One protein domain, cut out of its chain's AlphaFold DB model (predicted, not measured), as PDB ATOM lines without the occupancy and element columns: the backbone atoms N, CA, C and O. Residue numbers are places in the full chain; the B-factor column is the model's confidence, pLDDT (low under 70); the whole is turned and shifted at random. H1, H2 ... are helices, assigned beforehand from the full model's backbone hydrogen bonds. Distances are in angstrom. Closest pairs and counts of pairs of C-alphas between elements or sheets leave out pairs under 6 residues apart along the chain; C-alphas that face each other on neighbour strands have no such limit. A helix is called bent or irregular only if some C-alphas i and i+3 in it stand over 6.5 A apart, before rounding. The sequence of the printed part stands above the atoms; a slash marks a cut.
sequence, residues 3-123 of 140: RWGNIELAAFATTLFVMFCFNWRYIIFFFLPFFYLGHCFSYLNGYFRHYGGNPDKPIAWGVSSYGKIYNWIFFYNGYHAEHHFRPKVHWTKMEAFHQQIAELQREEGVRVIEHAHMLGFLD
ATOM      1  N   ARG A   3     148.543 196.573 223.946       92.94
ATOM      2  CA  ARG A   3     148.740 197.955 223.501       92.94
ATOM      3  C   ARG A   3     148.099 198.212 222.138       92.94
ATOM      4  O   ARG A   3     147.432 199.223 221.983       92.94
ATOM      5  N   TRP A   4     148.267 197.292 221.191       94.19
ATOM      6  CA  TRP A   4     147.690 197.416 219.853       94.19
ATOM      7  C   TRP A   4     146.163 197.340 219.866       94.19
ATOM      8  O   TRP A   4     145.530 198.246 219.342       94.19
ATOM      9  N   GLY A   5     145.576 196.367 220.569       93.94
ATOM     10  CA  GLY A   5     144.118 196.280 220.708       93.94
ATOM     11  C   GLY A   5     143.510 197.511 221.390       93.94
ATOM     12  O   GLY A   5     142.483 198.021 220.953       93.94
ATOM     13  N   ASN A   6     144.179 198.060 222.408       95.81
ATOM     14  CA  ASN A   6     143.738 199.299 223.053       95.81
ATOM     15  C   ASN A   6     143.822 200.505 222.104       95.81
ATOM     16  O   ASN A   6     142.929 201.349 222.126       95.81
ATOM     17  N   ILE A   7     144.872 200.594 221.279       96.62
ATOM     18  CA  ILE A   7     145.017 201.651 220.264       96.62
ATOM     19  C   ILE A   7     143.919 201.526 219.203       96.62
ATOM     20  O   ILE A   7     143.284 202.525 218.882       96.62
ATOM     21  N   GLU A   8     143.664 200.322 218.689       95.88
ATOM     22  CA  GLU A   8     142.604 200.060 217.708       95.88
ATOM     23  C   GLU A   8     141.227 200.432 218.263       95.88
ATOM     24  O   GLU A   8     140.473 201.164 217.617       95.88
ATOM     25  N   LEU A   9     140.923 200.005 219.493       95.94
ATOM     26  CA  LEU A   9     139.667 200.329 220.161       95.94
ATOM     27  C   LEU A   9     139.518 201.840 220.383       95.94
ATOM     28  O   LEU A   9     138.458 202.399 220.100       95.94
ATOM     29  N   ALA A  10     140.575 202.510 220.848       96.94
ATOM     30  CA  ALA A  10     140.569 203.956 221.049       96.94
ATOM     31  C   ALA A  10     140.390 204.715 219.725       96.94
ATOM     32  O   ALA A  10     139.608 205.664 219.670       96.94
ATOM     33  N   ALA A  11     141.059 204.290 218.650       97.19
ATOM     34  CA  ALA A  11     140.931 204.894 217.326       97.19
ATOM     35  C   ALA A  11     139.511 204.732 216.762       97.19
ATOM     36  O   ALA A  11     138.924 205.698 216.263       97.19
ATOM     37  N   PHE A  12     138.929 203.539 216.899       95.19
ATOM     38  CA  PHE A  12     137.557 203.266 216.480       95.19
ATOM     39  C   PHE A  12     136.545 204.106 217.273       95.19
ATOM     40  O   PHE A  12     135.732 204.817 216.680       95.19
ATOM     41  N   ALA A  13     136.645 204.109 218.607       96.00
ATOM     42  CA  ALA A  13     135.771 204.898 219.475       96.00
ATOM     43  C   ALA A  13     135.890 206.408 219.206       96.00
ATOM     44  O   ALA A  13     134.878 207.100 219.129       96.00
ATOM     45  N   THR A  14     137.112 206.911 218.998       97.62
ATOM     46  CA  THR A  14     137.357 208.325 218.669       97.62
ATOM     47  C   THR A  14     136.723 208.696 217.334       97.62
ATOM     48  O   THR A  14     136.074 209.733 217.236       97.62
ATOM     49  N   THR A  15     136.838 207.836 216.319       95.81
ATOM     50  CA  THR A  15     136.214 208.066 215.007       95.81
ATOM     51  C   THR A  15     134.696 208.166 215.136       95.81
ATOM     52  O   THR A  15     134.100 209.130 214.655       95.81
ATOM     53  N   LEU A  16     134.067 207.227 215.853       94.56
ATOM     54  CA  LEU A  16     132.625 207.255 216.096       94.56
ATOM     55  C   LEU A  16     132.192 208.495 216.886       94.56
ATOM     56  O   LEU A  16     131.180 209.106 216.549       94.56
ATOM     57  N   PHE A  17     132.965 208.895 217.898       97.19
ATOM     58  CA  PHE A  17     132.695 210.102 218.676       97.19
ATOM     59  C   PHE A  17     132.768 211.367 217.812       97.19
ATOM     60  O   PHE A  17     131.864 212.197 217.855       97.19
ATOM     61  N   VAL A  18     133.795 211.489 216.967       97.56
ATOM     62  CA  VAL A  18     133.924 212.606 216.024       97.56
ATOM     63  C   VAL A  18     132.730 212.639 215.066       97.56
ATOM     64  O   VAL A  18     132.095 213.683 214.922       97.56
ATOM     65  N   MET A  19     132.354 211.503 214.469       96.31
ATOM     66  CA  MET A  19     131.179 211.430 213.590       96.31
ATOM     67  C   MET A  19     129.879 211.798 214.319       96.31
ATOM     68  O   MET A  19     129.021 212.470 213.746       96.31
ATOM     69  N   PHE A  20     129.736 211.402 215.586       97.44
ATOM     70  CA  PHE A  20     128.595 211.764 216.422       97.44
ATOM     71  C   PHE A  20     128.521 213.276 216.662       97.44
ATOM     72  O   PHE A  20     127.452 213.863 216.506       97.44
ATOM     73  N   CYS A  21     129.650 213.923 216.960       98.00
ATOM     74  CA  CYS A  21     129.720 215.378 217.114       98.00
ATOM     75  C   CYS A  21     129.347 216.125 215.821       98.00
ATOM     76  O   CYS A  21     128.701 217.168 215.894       98.00
ATOM     77  N   PHE A  22     129.695 215.587 214.646       97.38
ATOM     78  CA  PHE A  22     129.304 216.173 213.358       97.38
ATOM     79  C   PHE A  22     127.824 215.956 213.021       97.38
ATOM     80  O   PHE A  22     127.163 216.875 212.538       97.38
ATOM     81  N   ASN A  23     127.291 214.748 213.234       97.69
ATOM     82  CA  ASN A  23     125.905 214.423 212.897       97.69
ATOM     83  C   ASN A  23     125.347 213.269 213.746       97.69
ATOM     84  O   ASN A  23     125.197 212.132 213.292       97.69
ATOM     85  N   TRP A  24     124.972 213.579 214.986       97.81
ATOM     86  CA  TRP A  24     124.430 212.595 215.924       97.81
ATOM     87  C   TRP A  24     123.140 211.923 215.428       97.81
ATOM     88  O   TRP A  24     122.924 210.742 215.693       97.81
ATOM     89  N   ARG A  25     122.295 212.641 214.670       98.06
ATOM     90  CA  ARG A  25     121.056 212.084 214.101       98.06
ATOM     91  C   ARG A  25     121.371 210.977 213.100       98.06
ATOM     92  O   ARG A  25     120.766 209.913 213.166       98.06
ATOM     93  N   TYR A  26     122.343 211.200 212.216       96.75
ATOM     94  CA  TYR A  26     122.816 210.160 211.306       96.75
ATOM     95  C   TYR A  26     123.345 208.940 212.072       96.75
ATOM     96  O   TYR A  26     122.971 207.809 211.755       96.75
ATOM     97  N   ILE A  27     124.157 209.166 213.113       97.06
ATOM     98  CA  ILE A  27     124.722 208.073 213.909       97.06
ATOM     99  C   ILE A  27     123.632 207.219 214.561       97.06
ATOM    100  O   ILE A  27     123.652 205.998 214.422       97.06
ATOM    101  N   ILE A  28     122.668 207.846 215.236       95.88
ATOM    102  CA  ILE A  28     121.631 207.123 215.982       95.88
ATOM    103  C   ILE A  28     120.611 206.462 215.053       95.88
ATOM    104  O   ILE A  28     120.251 205.311 215.279       95.88
ATOM    105  N   PHE A  29     120.131 207.163 214.023       96.94
ATOM    106  CA  PHE A  29     118.994 206.682 213.232       96.94
ATOM    107  C   PHE A  29     119.384 205.831 212.023       96.94
ATOM    108  O   PHE A  29     118.555 205.060 211.547       96.94
ATOM    109  N   PHE A  30     120.621 205.937 211.529       95.88
ATOM    110  CA  PHE A  30     121.040 205.236 210.313       95.88
ATOM    111  C   PHE A  30     122.254 204.350 210.550       95.88
ATOM    112  O   PHE A  30     122.185 203.146 210.303       95.88
ATOM    113  N   PHE A  31     123.350 204.917 211.057       95.62
ATOM    114  CA  PHE A  31     124.599 204.173 211.200       95.62
ATOM    115  C   PHE A  31     124.474 203.028 212.206       95.62
ATOM    116  O   PHE A  31     124.737 201.887 211.847       95.62
ATOM    117  N   LEU A  32     124.054 203.304 213.447       94.19
ATOM    118  CA  LEU A  32     123.992 202.288 214.501       94.19
ATOM    119  C   LEU A  32     123.027 201.139 214.166       94.19
ATOM    120  O   LEU A  32     123.452 199.989 214.290       94.19
ATOM    121  N   PRO A  33     121.784 201.382 213.696       95.81
ATOM    122  CA  PRO A  33     120.889 200.296 213.309       95.81
ATOM    123  C   PRO A  33     121.456 199.457 212.164       95.81
ATOM    124  O   PRO A  33     121.463 198.231 212.254       95.81
ATOM    125  N   PHE A  34     121.986 200.094 211.114       96.06
ATOM    126  CA  PHE A  34     122.580 199.378 209.985       96.06
ATOM    127  C   PHE A  34     123.803 198.558 210.410       96.06
ATOM    128  O   PHE A  34     123.917 197.385 210.058       96.06
ATOM    129  N   PHE A  35     124.692 199.148 211.211       94.81
ATOM    130  CA  PHE A  35     125.886 198.493 211.738       94.81
ATOM    131  C   PHE A  35     125.528 197.286 212.612       94.81
ATOM    132  O   PHE A  35     126.077 196.199 212.432       94.81
ATOM    133  N   TYR A  36     124.562 197.446 213.518       95.38
ATOM    134  CA  TYR A  36     124.099 196.373 214.392       95.38
ATOM    135  C   TYR A  36     123.443 195.231 213.609       95.38
ATOM    136  O   TYR A  36     123.770 194.063 213.835       95.38
ATOM    137  N   LEU A  37     122.565 195.551 212.652       96.44
ATOM    138  CA  LEU A  37     121.945 194.552 211.779       96.44
ATOM    139  C   LEU A  37     122.990 193.823 210.926       96.44
ATOM    140  O   LEU A  37     122.943 192.598 210.825       96.44
ATOM    141  N   GLY A  38     123.974 194.544 210.385       95.31
ATOM    142  CA  GLY A  38     125.099 193.958 209.656       95.31
ATOM    143  C   GLY A  38     125.896 192.972 210.511       95.31
ATOM    144  O   GLY A  38     126.205 191.867 210.059       95.31
ATOM    145  N   HIS A  39     126.161 193.313 211.776       95.69
ATOM    146  CA  HIS A  39     126.798 192.394 212.718       95.69
ATOM    147  C   HIS A  39     125.930 191.173 213.011       95.69
ATOM    148  O   HIS A  39     126.436 190.055 212.949       95.69
ATOM    149  N   CYS A  40     124.638 191.363 213.277       96.50
ATOM    150  CA  CYS A  40     123.701 190.265 213.510       96.50
ATOM    151  C   CYS A  40     123.693 189.285 212.330       96.50
ATOM    152  O   CYS A  40     123.864 188.084 212.528       96.50
ATOM    153  N   PHE A  41     123.592 189.785 211.096       96.06
ATOM    154  CA  PHE A  41     123.660 188.945 209.902       96.06
ATOM    155  C   PHE A  41     125.021 188.277 209.732       96.06
ATOM    156  O   PHE A  41     125.055 187.102 209.388       96.06
ATOM    157  N   SER A  42     126.130 188.955 210.030       95.06
ATOM    158  CA  SER A  42     127.466 188.345 210.001       95.06
ATOM    159  C   SER A  42     127.596 187.182 210.996       95.06
ATOM    160  O   SER A  42     128.064 186.101 210.627       95.06
ATOM    161  N   TYR A  43     127.102 187.359 212.226       96.25
ATOM    162  CA  TYR A  43     127.082 186.310 213.248       96.25
ATOM    163  C   TYR A  43     126.184 185.137 212.855       96.25
ATOM    164  O   TYR A  43     126.626 183.992 212.931       96.25
ATOM    165  N   LEU A  44     124.960 185.398 212.382       96.62
ATOM    166  CA  LEU A  44     124.048 184.349 211.909       96.62
ATOM    167  C   LEU A  44     124.658 183.584 210.731       96.62
ATOM    168  O   LEU A  44     124.651 182.358 210.720       96.62
ATOM    169  N   ASN A  45     125.255 184.302 209.777       96.25
ATOM    170  CA  ASN A  45     125.959 183.728 208.634       96.25
ATOM    171  C   ASN A  45     127.089 182.797 209.113       96.25
ATOM    172  O   ASN A  45     127.188 181.669 208.647       96.25
ATOM    173  N   GLY A  46     127.909 183.235 210.076       94.75
ATOM    174  CA  GLY A  46     128.961 182.414 210.683       94.75
ATOM    175  C   GLY A  46     128.439 181.179 211.411       94.75
ATOM    176  O   GLY A  46     128.990 180.094 211.250       94.75
ATOM    177  N   TYR A  47     127.355 181.333 212.165       96.06
ATOM    178  CA  TYR A  47     126.750 180.261 212.943       96.06
ATOM    179  C   TYR A  47     126.132 179.172 212.058       96.06
ATOM    180  O   TYR A  47     126.475 177.996 212.174       96.06
ATOM    181  N   PHE A  48     125.249 179.548 211.130       96.88
ATOM    182  CA  PHE A  48     124.497 178.585 210.319       96.88
ATOM    183  C   PHE A  48     125.334 177.868 209.265       96.88
ATOM    184  O   PHE A  48     124.964 176.772 208.855       96.88
ATOM    185  N   ARG A  49     126.489 178.426 208.896       95.88
ATOM    186  CA  ARG A  49     127.497 177.746 208.075       95.88
ATOM    187  C   ARG A  49     128.118 176.514 208.744       95.88
ATOM    188  O   ARG A  49     128.734 175.702 208.064       95.88
ATOM    189  N   HIS A  50     127.945 176.349 210.053       95.56
ATOM    190  CA  HIS A  50     128.430 175.185 210.801       95.56
ATOM    191  C   HIS A  50     127.336 174.456 211.582       95.56
ATOM    192  O   HIS A  50     127.537 173.331 212.039       95.56
ATOM    193  N   TYR A  51     126.168 175.075 211.753       95.19
ATOM    194  CA  TYR A  51     125.096 174.510 212.555       95.19
ATOM    195  C   TYR A  51     124.538 173.217 211.946       95.19
ATOM    196  O   TYR A  51     123.958 173.219 210.860       95.19
ATOM    197  N   GLY A  52     124.686 172.110 212.674       91.44
ATOM    198  CA  GLY A  52     124.264 170.788 212.210       91.44
ATOM    199  C   GLY A  52     125.241 170.107 211.247       91.44
ATOM    200  O   GLY A  52     124.887 169.069 210.698       91.44
ATOM    201  N   GLY A  53     126.442 170.661 211.041       92.31
ATOM    202  CA  GLY A  53     127.535 169.954 210.368       92.31
ATOM    203  C   GLY A  53     128.041 168.766 211.197       92.31
ATOM    204  O   GLY A  53     127.876 168.729 212.421       92.31
ATOM    205  N   ASN A  54     128.663 167.790 210.536       92.25
ATOM    206  CA  ASN A  54     129.265 166.631 211.186       92.25
ATOM    207  C   ASN A  54     130.770 166.881 211.406       92.25
ATOM    208  O   ASN A  54     131.516 166.868 210.429       92.25
ATOM    209  N   PRO A  55     131.238 167.081 212.654       89.50
ATOM    210  CA  PRO A  55     132.639 167.389 212.947       89.50
ATOM    211  C   PRO A  55     133.592 166.199 212.755       89.50
ATOM    212  O   PRO A  55     134.798 166.405 212.652       89.50
ATOM    213  N   ASP A  56     133.085 164.972 212.662       92.56
ATOM    214  CA  ASP A  56     133.915 163.769 212.521       92.56
ATOM    215  C   ASP A  56     134.313 163.508 211.060       92.56
ATOM    216  O   ASP A  56     135.234 162.743 210.777       92.56
ATOM    217  N   LYS A  57     133.634 164.167 210.112       93.06
ATOM    218  CA  LYS A  57     133.809 163.961 208.672       93.06
ATOM    219  C   LYS A  57     134.246 165.259 207.988       93.06
ATOM    220  O   LYS A  57     133.425 166.165 207.858       93.06
ATOM    221  N   PRO A  58     135.487 165.354 207.468       93.69
ATOM    222  CA  PRO A  58     136.012 166.589 206.876       93.69
ATOM    223  C   PRO A  58     135.145 167.220 205.778       93.69
ATOM    224  O   PRO A  58     135.068 168.442 205.684       93.69
ATOM    225  N   ILE A  59     134.468 166.410 204.959       95.94
ATOM    226  CA  ILE A  59     133.576 166.909 203.898       95.94
ATOM    227  C   ILE A  59     132.267 167.517 204.433       95.94
ATOM    228  O   ILE A  59     131.639 168.323 203.752       95.94
ATOM    229  N   ALA A  60     131.875 167.168 205.660       94.75
ATOM    230  CA  ALA A  60     130.624 167.568 206.301       94.75
ATOM    231  C   ALA A  60     130.825 168.565 207.463       94.75
ATOM    232  O   ALA A  60     129.881 168.851 208.199       94.75
ATOM    233  N   TRP A  61     132.037 169.114 207.629       93.31
ATOM    234  CA  TRP A  61     132.352 170.135 208.642       93.31
ATOM    235  C   TRP A  61     131.581 171.445 208.453       93.31
ATOM    236  O   TRP A  61     131.302 172.162 209.421       93.31
ATOM    237  N   GLY A  62     131.289 171.784 207.199       94.31
ATOM    238  CA  GLY A  62     130.496 172.946 206.829       94.31
ATOM    239  C   GLY A  62     129.102 172.548 206.364       94.31
ATOM    240  O   GLY A  62     128.833 171.399 206.020       94.31
ATOM    241  N   VAL A  63     128.230 173.543 206.331       97.06
ATOM    242  CA  VAL A  63     126.886 173.481 205.766       97.06
ATOM    243  C   VAL A  63     126.860 174.400 204.559       97.06
ATOM    244  O   VAL A  63     127.369 175.513 204.664       97.06
ATOM    245  N   SER A  64     126.292 173.950 203.442       97.69
ATOM    246  CA  SER A  64     126.237 174.747 202.209       97.69
ATOM    247  C   SER A  64     124.840 175.294 201.914       97.69
ATOM    248  O   SER A  64     123.840 174.821 202.439       97.69
ATOM    249  N   SER A  65     124.764 176.308 201.059       97.56
ATOM    250  CA  SER A  65     123.531 176.883 200.522       97.56
ATOM    251  C   SER A  65     123.756 177.269 199.065       97.56
ATOM    252  O   SER A  65     124.649 178.058 198.744       97.56
ATOM    253  N   TYR A  66     122.936 176.728 198.167       97.44
ATOM    254  CA  TYR A  66     123.140 176.834 196.716       97.44
ATOM    255  C   TYR A  66     122.226 177.866 196.037       97.44
ATOM    256  O   TYR A  66     122.084 177.882 194.814       97.44
ATOM    257  N   GLY A  67     121.622 178.778 196.807       95.88
ATOM    258  CA  GLY A  67     120.793 179.855 196.262       95.88
ATOM    259  C   GLY A  67     121.578 180.753 195.296       95.88
ATOM    260  O   GLY A  67     122.592 181.341 195.674       95.88
ATOM    261  N   LYS A  68     121.107 180.890 194.048       94.62
ATOM    262  CA  LYS A  68     121.834 181.602 192.974       94.62
ATOM    263  C   LYS A  68     122.104 183.073 193.296       94.62
ATOM    264  O   LYS A  68     123.231 183.531 193.156       94.62
ATOM    265  N   ILE A  69     121.084 183.801 193.761       95.81
ATOM    266  CA  ILE A  69     121.203 185.234 194.094       95.81
ATOM    267  C   ILE A  69     122.179 185.434 195.256       95.81
ATOM    268  O   ILE A  69     123.063 186.284 195.184       95.81
ATOM    269  N   TYR A  70     122.051 184.617 196.304       95.50
ATOM    270  CA  TYR A  70     122.944 184.651 197.459       95.50
ATOM    271  C   TYR A  70     124.399 184.418 197.039       95.50
ATOM    272  O   TYR A  70     125.266 185.237 197.331       95.50
ATOM    273  N   ASN A  71     124.670 183.354 196.287       96.88
ATOM    274  CA  ASN A  71     126.030 183.046 195.858       96.88
ATOM    275  C   ASN A  71     126.597 184.084 194.886       96.88
ATOM    276  O   ASN A  71     127.780 184.393 194.963       96.88
ATOM    277  N   TRP A  72     125.779 184.683 194.026       95.50
ATOM    278  CA  TRP A  72     126.258 185.732 193.131       95.50
ATOM    279  C   TRP A  72     126.664 187.009 193.886       95.50
ATOM    280  O   TRP A  72     127.749 187.536 193.654       95.50
ATOM    281  N   ILE A  73     125.843 187.466 194.842       95.56
ATOM    282  CA  ILE A  73     126.132 188.667 195.649       95.56
ATOM    283  C   ILE A  73     127.312 188.433 196.602       95.56
ATOM    284  O   ILE A  73     128.107 189.339 196.841       95.56
ATOM    285  N   PHE A  74     127.438 187.221 197.148       94.94
ATOM    286  CA  PHE A  74     128.424 186.884 198.175       94.94
ATOM    287  C   PHE A  74     129.565 186.004 197.654       94.94
ATOM    288  O   PHE A  74     130.115 185.217 198.417       94.94
ATOM    289  N   PHE A  75     129.941 186.116 196.378       96.06
ATOM    290  CA  PHE A  75     131.131 185.449 195.820       96.06
ATOM    291  C   PHE A  75     131.194 183.944 196.128       96.06
ATOM    292  O   PHE A  75     132.217 183.421 196.561       96.06
ATOM    293  N   TYR A  76     130.077 183.249 195.936       97.12
ATOM    294  CA  TYR A  76     129.916 181.817 196.178       97.12
ATOM    295  C   TYR A  76     130.197 181.394 197.633       97.12
ATOM    296  O   TYR A  76     130.522 180.239 197.900       97.12
ATOM    297  N   ASN A  77     130.014 182.303 198.602       95.81
ATOM    298  CA  ASN A  77     130.142 182.020 200.039       95.81
ATOM    299  C   ASN A  77     129.180 180.932 200.541       95.81
ATOM    300  O   ASN A  77     129.415 180.351 201.595       95.81
ATOM    301  N   GLY A  78     128.109 180.650 199.799       97.38
ATOM    302  CA  GLY A  78     127.195 179.563 200.108       97.38
ATOM    303  C   GLY A  78     127.808 178.173 199.943       97.38
ATOM    304  O   GLY A  78     127.350 177.247 200.599       97.38
ATOM    305  N   TYR A  79     128.881 178.022 199.166       97.81
ATOM    306  CA  TYR A  79     129.621 176.765 198.996       97.81
ATOM    307  C   TYR A  79     130.603 176.537 200.157       97.81
ATOM    308  O   TYR A  79     131.820 176.420 199.986       97.81
ATOM    309  N   HIS A  80     130.087 176.583 201.383       97.62
ATOM    310  CA  HIS A  80     130.914 176.627 202.583       97.62
ATOM    311  C   HIS A  80     131.445 175.246 202.978       97.62
ATOM    312  O   HIS A  80     132.613 175.139 203.347       97.62
ATOM    313  N   ALA A  81     130.657 174.176 202.835       97.50
ATOM    314  CA  ALA A  81     131.152 172.811 203.030       97.50
ATOM    315  C   ALA A  81     132.286 172.480 202.045       97.50
ATOM    316  O   ALA A  81     133.323 171.945 202.435       97.50
ATOM    317  N   GLU A  82     132.137 172.888 200.784       98.00
ATOM    318  CA  GLU A  82     133.154 172.763 199.740       98.00
ATOM    319  C   GLU A  82     134.437 173.502 200.122       98.00
ATOM    320  O   GLU A  82     135.534 172.947 200.019       98.00
ATOM    321  N   HIS A  83     134.300 174.745 200.591       97.00
ATOM    322  CA  HIS A  83     135.429 175.546 201.043       97.00
ATOM    323  C   HIS A  83     136.145 174.898 202.233       97.00
ATOM    324  O   HIS A  83     137.372 174.840 202.241       97.00
ATOM    325  N   HIS A  84     135.415 174.348 203.205       95.81
ATOM    326  CA  HIS A  84     136.024 173.611 204.315       95.81
ATOM    327  C   HIS A  84     136.752 172.350 203.856       95.81
ATOM    328  O   HIS A  84     137.851 172.068 204.337       95.81
ATOM    329  N   PHE A  85     136.183 171.621 202.897       97.00
ATOM    330  CA  PHE A  85     136.792 170.407 202.373       97.00
ATOM    331  C   PHE A  85     138.055 170.699 201.546       97.00
ATOM    332  O   PHE A  85     139.060 169.992 201.658       97.00
ATOM    333  N   ARG A  86     138.034 171.753 200.718       97.00
ATOM    334  CA  ARG A  86     139.163 172.184 199.875       97.00
ATOM    335  C   ARG A  86     139.308 173.717 199.867       97.00
ATOM    336  O   ARG A  86     138.993 174.361 198.864       97.00
ATOM    337  N   PRO A  87     139.936 174.315 200.898       95.88
ATOM    338  CA  PRO A  87     140.018 175.776 201.044       95.88
ATOM    339  C   PRO A  87     140.864 176.471 199.972       95.88
ATOM    340  O   PRO A  87     140.784 177.682 199.799       95.88
ATOM    341  N   LYS A  88     141.678 175.706 199.231       97.31
ATOM    342  CA  LYS A  88     142.512 176.211 198.129       97.31
ATOM    343  C   LYS A  88     141.742 176.401 196.816       97.31
ATOM    344  O   LYS A  88     142.299 176.964 195.875       97.31
ATOM    345  N   VAL A  89     140.506 175.908 196.708       97.19
ATOM    346  CA  VAL A  89     139.678 176.124 195.514       97.19
ATOM    347  C   VAL A  89     139.277 177.597 195.466       97.19
ATOM    348  O   VAL A  89     138.788 178.156 196.442       97.19
ATOM    349  N   HIS A  90     139.506 178.242 194.322       97.38
ATOM    350  CA  HIS A  90     139.083 179.624 194.122       97.38
ATOM    351  C   HIS A  90     137.553 179.705 194.044       97.38
ATOM    352  O   HIS A  90     136.922 178.843 193.434       97.38
ATOM    353  N   TRP A  91     136.957 180.761 194.599       95.69
ATOM    354  CA  TRP A  91     135.503 180.897 194.727       95.69
ATOM    355  C   TRP A  91     134.747 180.814 193.386       95.69
ATOM    356  O   TRP A  91     133.671 180.231 193.316       95.69
ATOM    357  N   THR A  92     135.346 181.283 192.285       96.25
ATOM    358  CA  THR A  92     134.762 181.171 190.928       96.25
ATOM    359  C   THR A  92     134.658 179.738 190.401       96.25
ATOM    360  O   THR A  92     133.989 179.502 189.401       96.25
ATOM    361  N   LYS A  93     135.338 178.776 191.034       97.88
ATOM    362  CA  LYS A  93     135.338 177.358 190.651       97.88
ATOM    363  C   LYS A  93     134.460 176.502 191.567       97.88
ATOM    364  O   LYS A  93     134.418 175.290 191.376       97.88
ATOM    365  N   MET A  94     133.776 177.103 192.544       97.31
ATOM    366  CA  MET A  94     133.026 176.361 193.564       97.31
ATOM    367  C   MET A  94     131.885 175.539 192.985       97.31
ATOM    368  O   MET A  94     131.704 174.401 193.388       97.31
ATOM    369  N   GLU A  95     131.170 176.067 191.996       97.44
ATOM    370  CA  GLU A  95     130.077 175.334 191.355       97.44
ATOM    371  C   GLU A  95     130.578 174.079 190.625       97.44
ATOM    372  O   GLU A  95     130.054 172.987 190.833       97.44
ATOM    373  N   ALA A  96     131.650 174.211 189.836       98.06
ATOM    374  CA  ALA A  96     132.273 173.075 189.158       98.06
ATOM    375  C   ALA A  96     132.854 172.062 190.157       98.06
ATOM    376  O   ALA A  96     132.773 170.856 189.943       98.06
ATOM    377  N   PHE A  97     133.434 172.540 191.258       98.31
ATOM    378  CA  PHE A  97     133.962 171.672 192.305       98.31
ATOM    379  C   PHE A  97     132.849 170.934 193.061       98.31
ATOM    380  O   PHE A  97     132.963 169.729 193.261       98.31
ATOM    381  N   HIS A  98     131.751 171.611 193.398       97.94
ATOM    382  CA  HIS A  98     130.560 170.991 193.979       97.94
ATOM    383  C   HIS A  98     130.044 169.855 193.093       97.94
ATOM    384  O   HIS A  98     129.851 168.749 193.582       97.94
ATOM    385  N   GLN A  99     129.932 170.073 191.780       98.19
ATOM    386  CA  GLN A  99     129.524 169.022 190.840       98.19
ATOM    387  C   GLN A  99     130.448 167.792 190.879       98.19
ATOM    388  O   GLN A  99     129.969 166.669 190.757       98.19
ATOM    389  N   GLN A 100     131.757 167.981 191.083       98.25
ATOM    390  CA  GLN A 100     132.724 166.878 191.175       98.25
ATOM    391  C   GLN A 100     132.579 166.050 192.455       98.25
ATOM    392  O   GLN A 100     132.922 164.872 192.450       98.25
ATOM    393  N   ILE A 101     132.105 166.657 193.546       97.56
ATOM    394  CA  ILE A 101     131.997 166.004 194.859       97.56
ATOM    395  C   ILE A 101     130.549 165.755 195.297       97.56
ATOM    396  O   ILE A 101     130.343 165.257 196.398       97.56
ATOM    397  N   ALA A 102     129.559 166.087 194.465       97.50
ATOM    398  CA  ALA A 102     128.141 166.053 194.821       97.50
ATOM    399  C   ALA A 102     127.685 164.664 195.287       97.50
ATOM    400  O   ALA A 102     126.935 164.555 196.255       97.50
ATOM    401  N   GLU A 103     128.173 163.606 194.635       97.69
ATOM    402  CA  GLU A 103     127.867 162.230 195.036       97.69
ATOM    403  C   GLU A 103     128.426 161.922 196.427       97.69
ATOM    404  O   GLU A 103     127.687 161.505 197.311       97.69
ATOM    405  N   LEU A 104     129.698 162.248 196.664       97.25
ATOM    406  CA  LEU A 104     130.333 162.057 197.966       97.25
ATOM    407  C   LEU A 104     129.651 162.894 199.061       97.25
ATOM    408  O   LEU A 104     129.460 162.423 200.176       97.25
ATOM    409  N   GLN A 105     129.238 164.130 198.759       97.19
ATOM    410  CA  GLN A 105     128.475 164.958 199.697       97.19
ATOM    411  C   GLN A 105     127.124 164.322 200.048       97.19
ATOM    412  O   GLN A 105     126.702 164.386 201.204       97.19
ATOM    413  N   ARG A 106     126.457 163.693 199.074       96.50
ATOM    414  CA  ARG A 106     125.195 162.977 199.278       96.50
ATOM    415  C   ARG A 106     125.389 161.724 200.129       96.50
ATOM    416  O   ARG A 106     124.639 161.539 201.084       96.50
ATOM    417  N   GLU A 107     126.384 160.901 199.810       96.81
ATOM    418  CA  GLU A 107     126.732 159.686 200.561       96.81
ATOM    419  C   GLU A 107     127.074 160.003 202.022       96.81
ATOM    420  O   GLU A 107     126.633 159.316 202.943       96.81
ATOM    421  N   GLU A 108     127.811 161.092 202.246       96.00
ATOM    422  CA  GLU A 108     128.252 161.509 203.577       96.00
ATOM    423  C   GLU A 108     127.209 162.340 204.340       96.00
ATOM    424  O   GLU A 108     127.441 162.717 205.493       96.00
ATOM    425  N   GLY A 109     126.050 162.603 203.725       94.75
ATOM    426  CA  GLY A 109     124.941 163.331 204.338       94.75
ATOM    427  C   GLY A 109     125.284 164.782 204.673       94.75
ATOM    428  O   GLY A 109     124.887 165.283 205.727       94.75
ATOM    429  N   VAL A 110     126.051 165.459 203.811       96.25
ATOM    430  CA  VAL A 110     126.417 166.869 203.998       96.25
ATOM    431  C   VAL A 110     125.156 167.726 204.034       96.25
ATOM    432  O   VAL A 110     124.316 167.679 203.134       96.25
ATOM    433  N   ARG A 111     125.023 168.529 205.090       95.12
ATOM    434  CA  ARG A 111     123.853 169.379 205.286       95.12
ATOM    435  C   ARG A 111     123.850 170.543 204.294       95.12
ATOM    436  O   ARG A 111     124.873 171.187 204.056       95.12
ATOM    437  N   VAL A 112     122.655 170.859 203.804       96.56
ATOM    438  CA  VAL A 112     122.381 172.008 202.940       96.56
ATOM    439  C   VAL A 112     121.235 172.820 203.545       96.56
ATOM    440  O   VAL A 112     120.276 172.241 204.049       96.56
ATOM    441  N   ILE A 113     121.343 174.148 203.515       95.75
ATOM    442  CA  ILE A 113     120.285 175.094 203.891       95.75
ATOM    443  C   ILE A 113     119.676 175.687 202.617       95.75
ATOM    444  O   ILE A 113     120.402 176.104 201.713       95.75
ATOM    445  N   GLU A 114     118.347 175.783 202.561       93.00
ATOM    446  CA  GLU A 114     117.637 176.344 201.396       93.00
ATOM    447  C   GLU A 114     117.837 177.862 201.245       93.00
ATOM    448  O   GLU A 114     117.932 178.400 200.140       93.00
ATOM    449  N   HIS A 115     117.931 178.560 202.374       93.31
ATOM    450  CA  HIS A 115     118.098 180.008 202.456       93.31
ATOM    451  C   HIS A 115     119.576 180.420 202.518       93.31
ATOM    452  O   HIS A 115     120.473 179.602 202.725       93.31
ATOM    453  N   ALA A 116     119.857 181.721 202.382       95.88
ATOM    454  CA  ALA A 116     121.179 182.245 202.725       95.88
ATOM    455  C   ALA A 116     121.489 181.941 204.197       95.88
ATOM    456  O   ALA A 116     120.599 182.031 205.040       95.88
ATOM    457  N   HIS A 117     122.744 181.645 204.539       96.75
ATOM    458  CA  HIS A 117     123.088 181.223 205.902       96.75
ATOM    459  C   HIS A 117     122.692 182.242 206.980       96.75
ATOM    460  O   HIS A 117     122.259 181.851 208.055       96.75
ATOM    461  N   MET A 118     122.745 183.549 206.697       95.75
ATOM    462  CA  MET A 118     122.265 184.579 207.634       95.75
ATOM    463  C   MET A 118     120.769 184.454 207.991       95.75
ATOM    464  O   MET A 118     120.332 185.004 208.994       95.75
ATOM    465  N   LEU A 119     120.003 183.714 207.187       96.19
ATOM    466  CA  LEU A 119     118.589 183.387 207.366       96.19
ATOM    467  C   LEU A 119     118.370 181.896 207.671       96.19
ATOM    468  O   LEU A 119     117.255 181.400 207.541       96.19
ATOM    469  N   GLY A 120     119.410 181.165 208.083       94.56
ATOM    470  CA  GLY A 120     119.333 179.720 208.313       94.56
ATOM    471  C   GLY A 120     118.341 179.294 209.398       94.56
ATOM    472  O   GLY A 120     117.949 178.137 209.433       94.56
ATOM    473  N   PHE A 121     117.875 180.220 210.241       94.12
ATOM    474  CA  PHE A 121     116.802 179.975 211.211       94.12
ATOM    475  C   PHE A 121     115.422 179.762 210.564       94.12
ATOM    476  O   PHE A 121     114.510 179.302 211.241       94.12
ATOM    477  N   LEU A 122     115.264 180.104 209.281       95.19
ATOM    478  CA  LEU A 122     114.057 179.846 208.487       95.19
ATOM    479  C   LEU A 122     114.121 178.508 207.737       95.19
ATOM    480  O   LEU A 122     113.228 178.205 206.951       95.19
ATOM    481  N   ASP A 123     115.187 177.729 207.924       93.62
ATOM    482  CA  ASP A 123     115.339 176.439 207.262       93.62
ATOM    483  C   ASP A 123     114.280 175.438 207.765       93.62
ATOM    484  O   ASP A 123     114.220 175.180 208.970       93.62
TER     485      ASP A 123
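What this domain is: This is residues 3 to 123 of the 140 residues of the protein "Fatty acid desaturase" of Chthoniobacterales bacterium (UniProt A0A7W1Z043). A long helix, H1, is bent into a V of two arms, and the far end of its second arm runs into a loose head of loops and four shorter helices, H2 to H5. The first arm, H1a, sticks out with residues 3 to 15 standing free; in the head H5 packs across the last part of H1b, and H3 packs on H4. The 121 printed residues hold five named helices, H1 to H5 in chain order, and no named strand: the class is all helix. The whole is loose, with a radius of gyration of the C-alphas of 18.8 A, and elongated, spanning 58 by 34 by 26 A.

Where its parts are: Find C-alpha 3 at (148.740, 197.955, 223.501), where H1, residues 3 to 48, begins. By its hydrogen bonds it was assigned as one helix, but it is bent: C-alphas 22 and 25 are 9.2 A apart. Its arms are H1a, residues 3 to 22, 28.5 A long, and H1b, residues 25 to 48, 33.9 A long, ending at C-alpha 48 at (124.497, 178.585, 210.319). H1b is irregular, with C-alphas 29 and 32 6.8 A apart, and has a kink of 29 degrees near residue 32. Next come H2, residues 68 to 73, 8.7 A, and H3, residues 80 to 85, 8.6 A. H4, residues 91 to 107, measures 23.7 A; it is irregular, with C-alphas 100 and 103 7.8 A apart, and has a kink of 62 degrees near residue 101. H5, residues 117 to 122, 9.5 A, is irregular too, with C-alphas 118 and 121 8.0 A apart; it ends at C-alpha 122 at (114.057, 179.846, 208.487).

How they stand to each other: Start at the bend: H1a and H1b only just touch, and only at the corner, with 3 pairs of C-alphas within 8 A, the closest those of Phe 20 and Ile 27, 5.9 A. They run opposite ways at a steep tilt of 41 degrees. Farther along, H1b touches H5 with residues 41 to 48 alone, about perpendicular at 78 degrees; the closest C-alphas are those of Asn 45 and Met 118, 3.9 A. H2 touches no helix. H3 touches residues 94 to 98 of H4, about perpendicular at 76 degrees, the closest C-alphas being those of Glu 82 and His 98, 6.6 A. H1b and H4 are apart. Every O i to N i+4 pair is within hydrogen-bond range in H1a, H2 and H3; in H1b 17 of 20 are, in H4 9 of 13, and in H5 0 of 2, beside 2 of 3 O i to N i+3 pairs.

The domain as a whole: The two C-alphas farthest apart are those of Cys 21 and Glu 107, 58.2 A. The printed part has no cut. The link from H1 to H2, residues 49 to 67, is long; the link from H3 to H4 is tight. The mean pLDDT of the printed part is 96.0, and no printed residue is under 70.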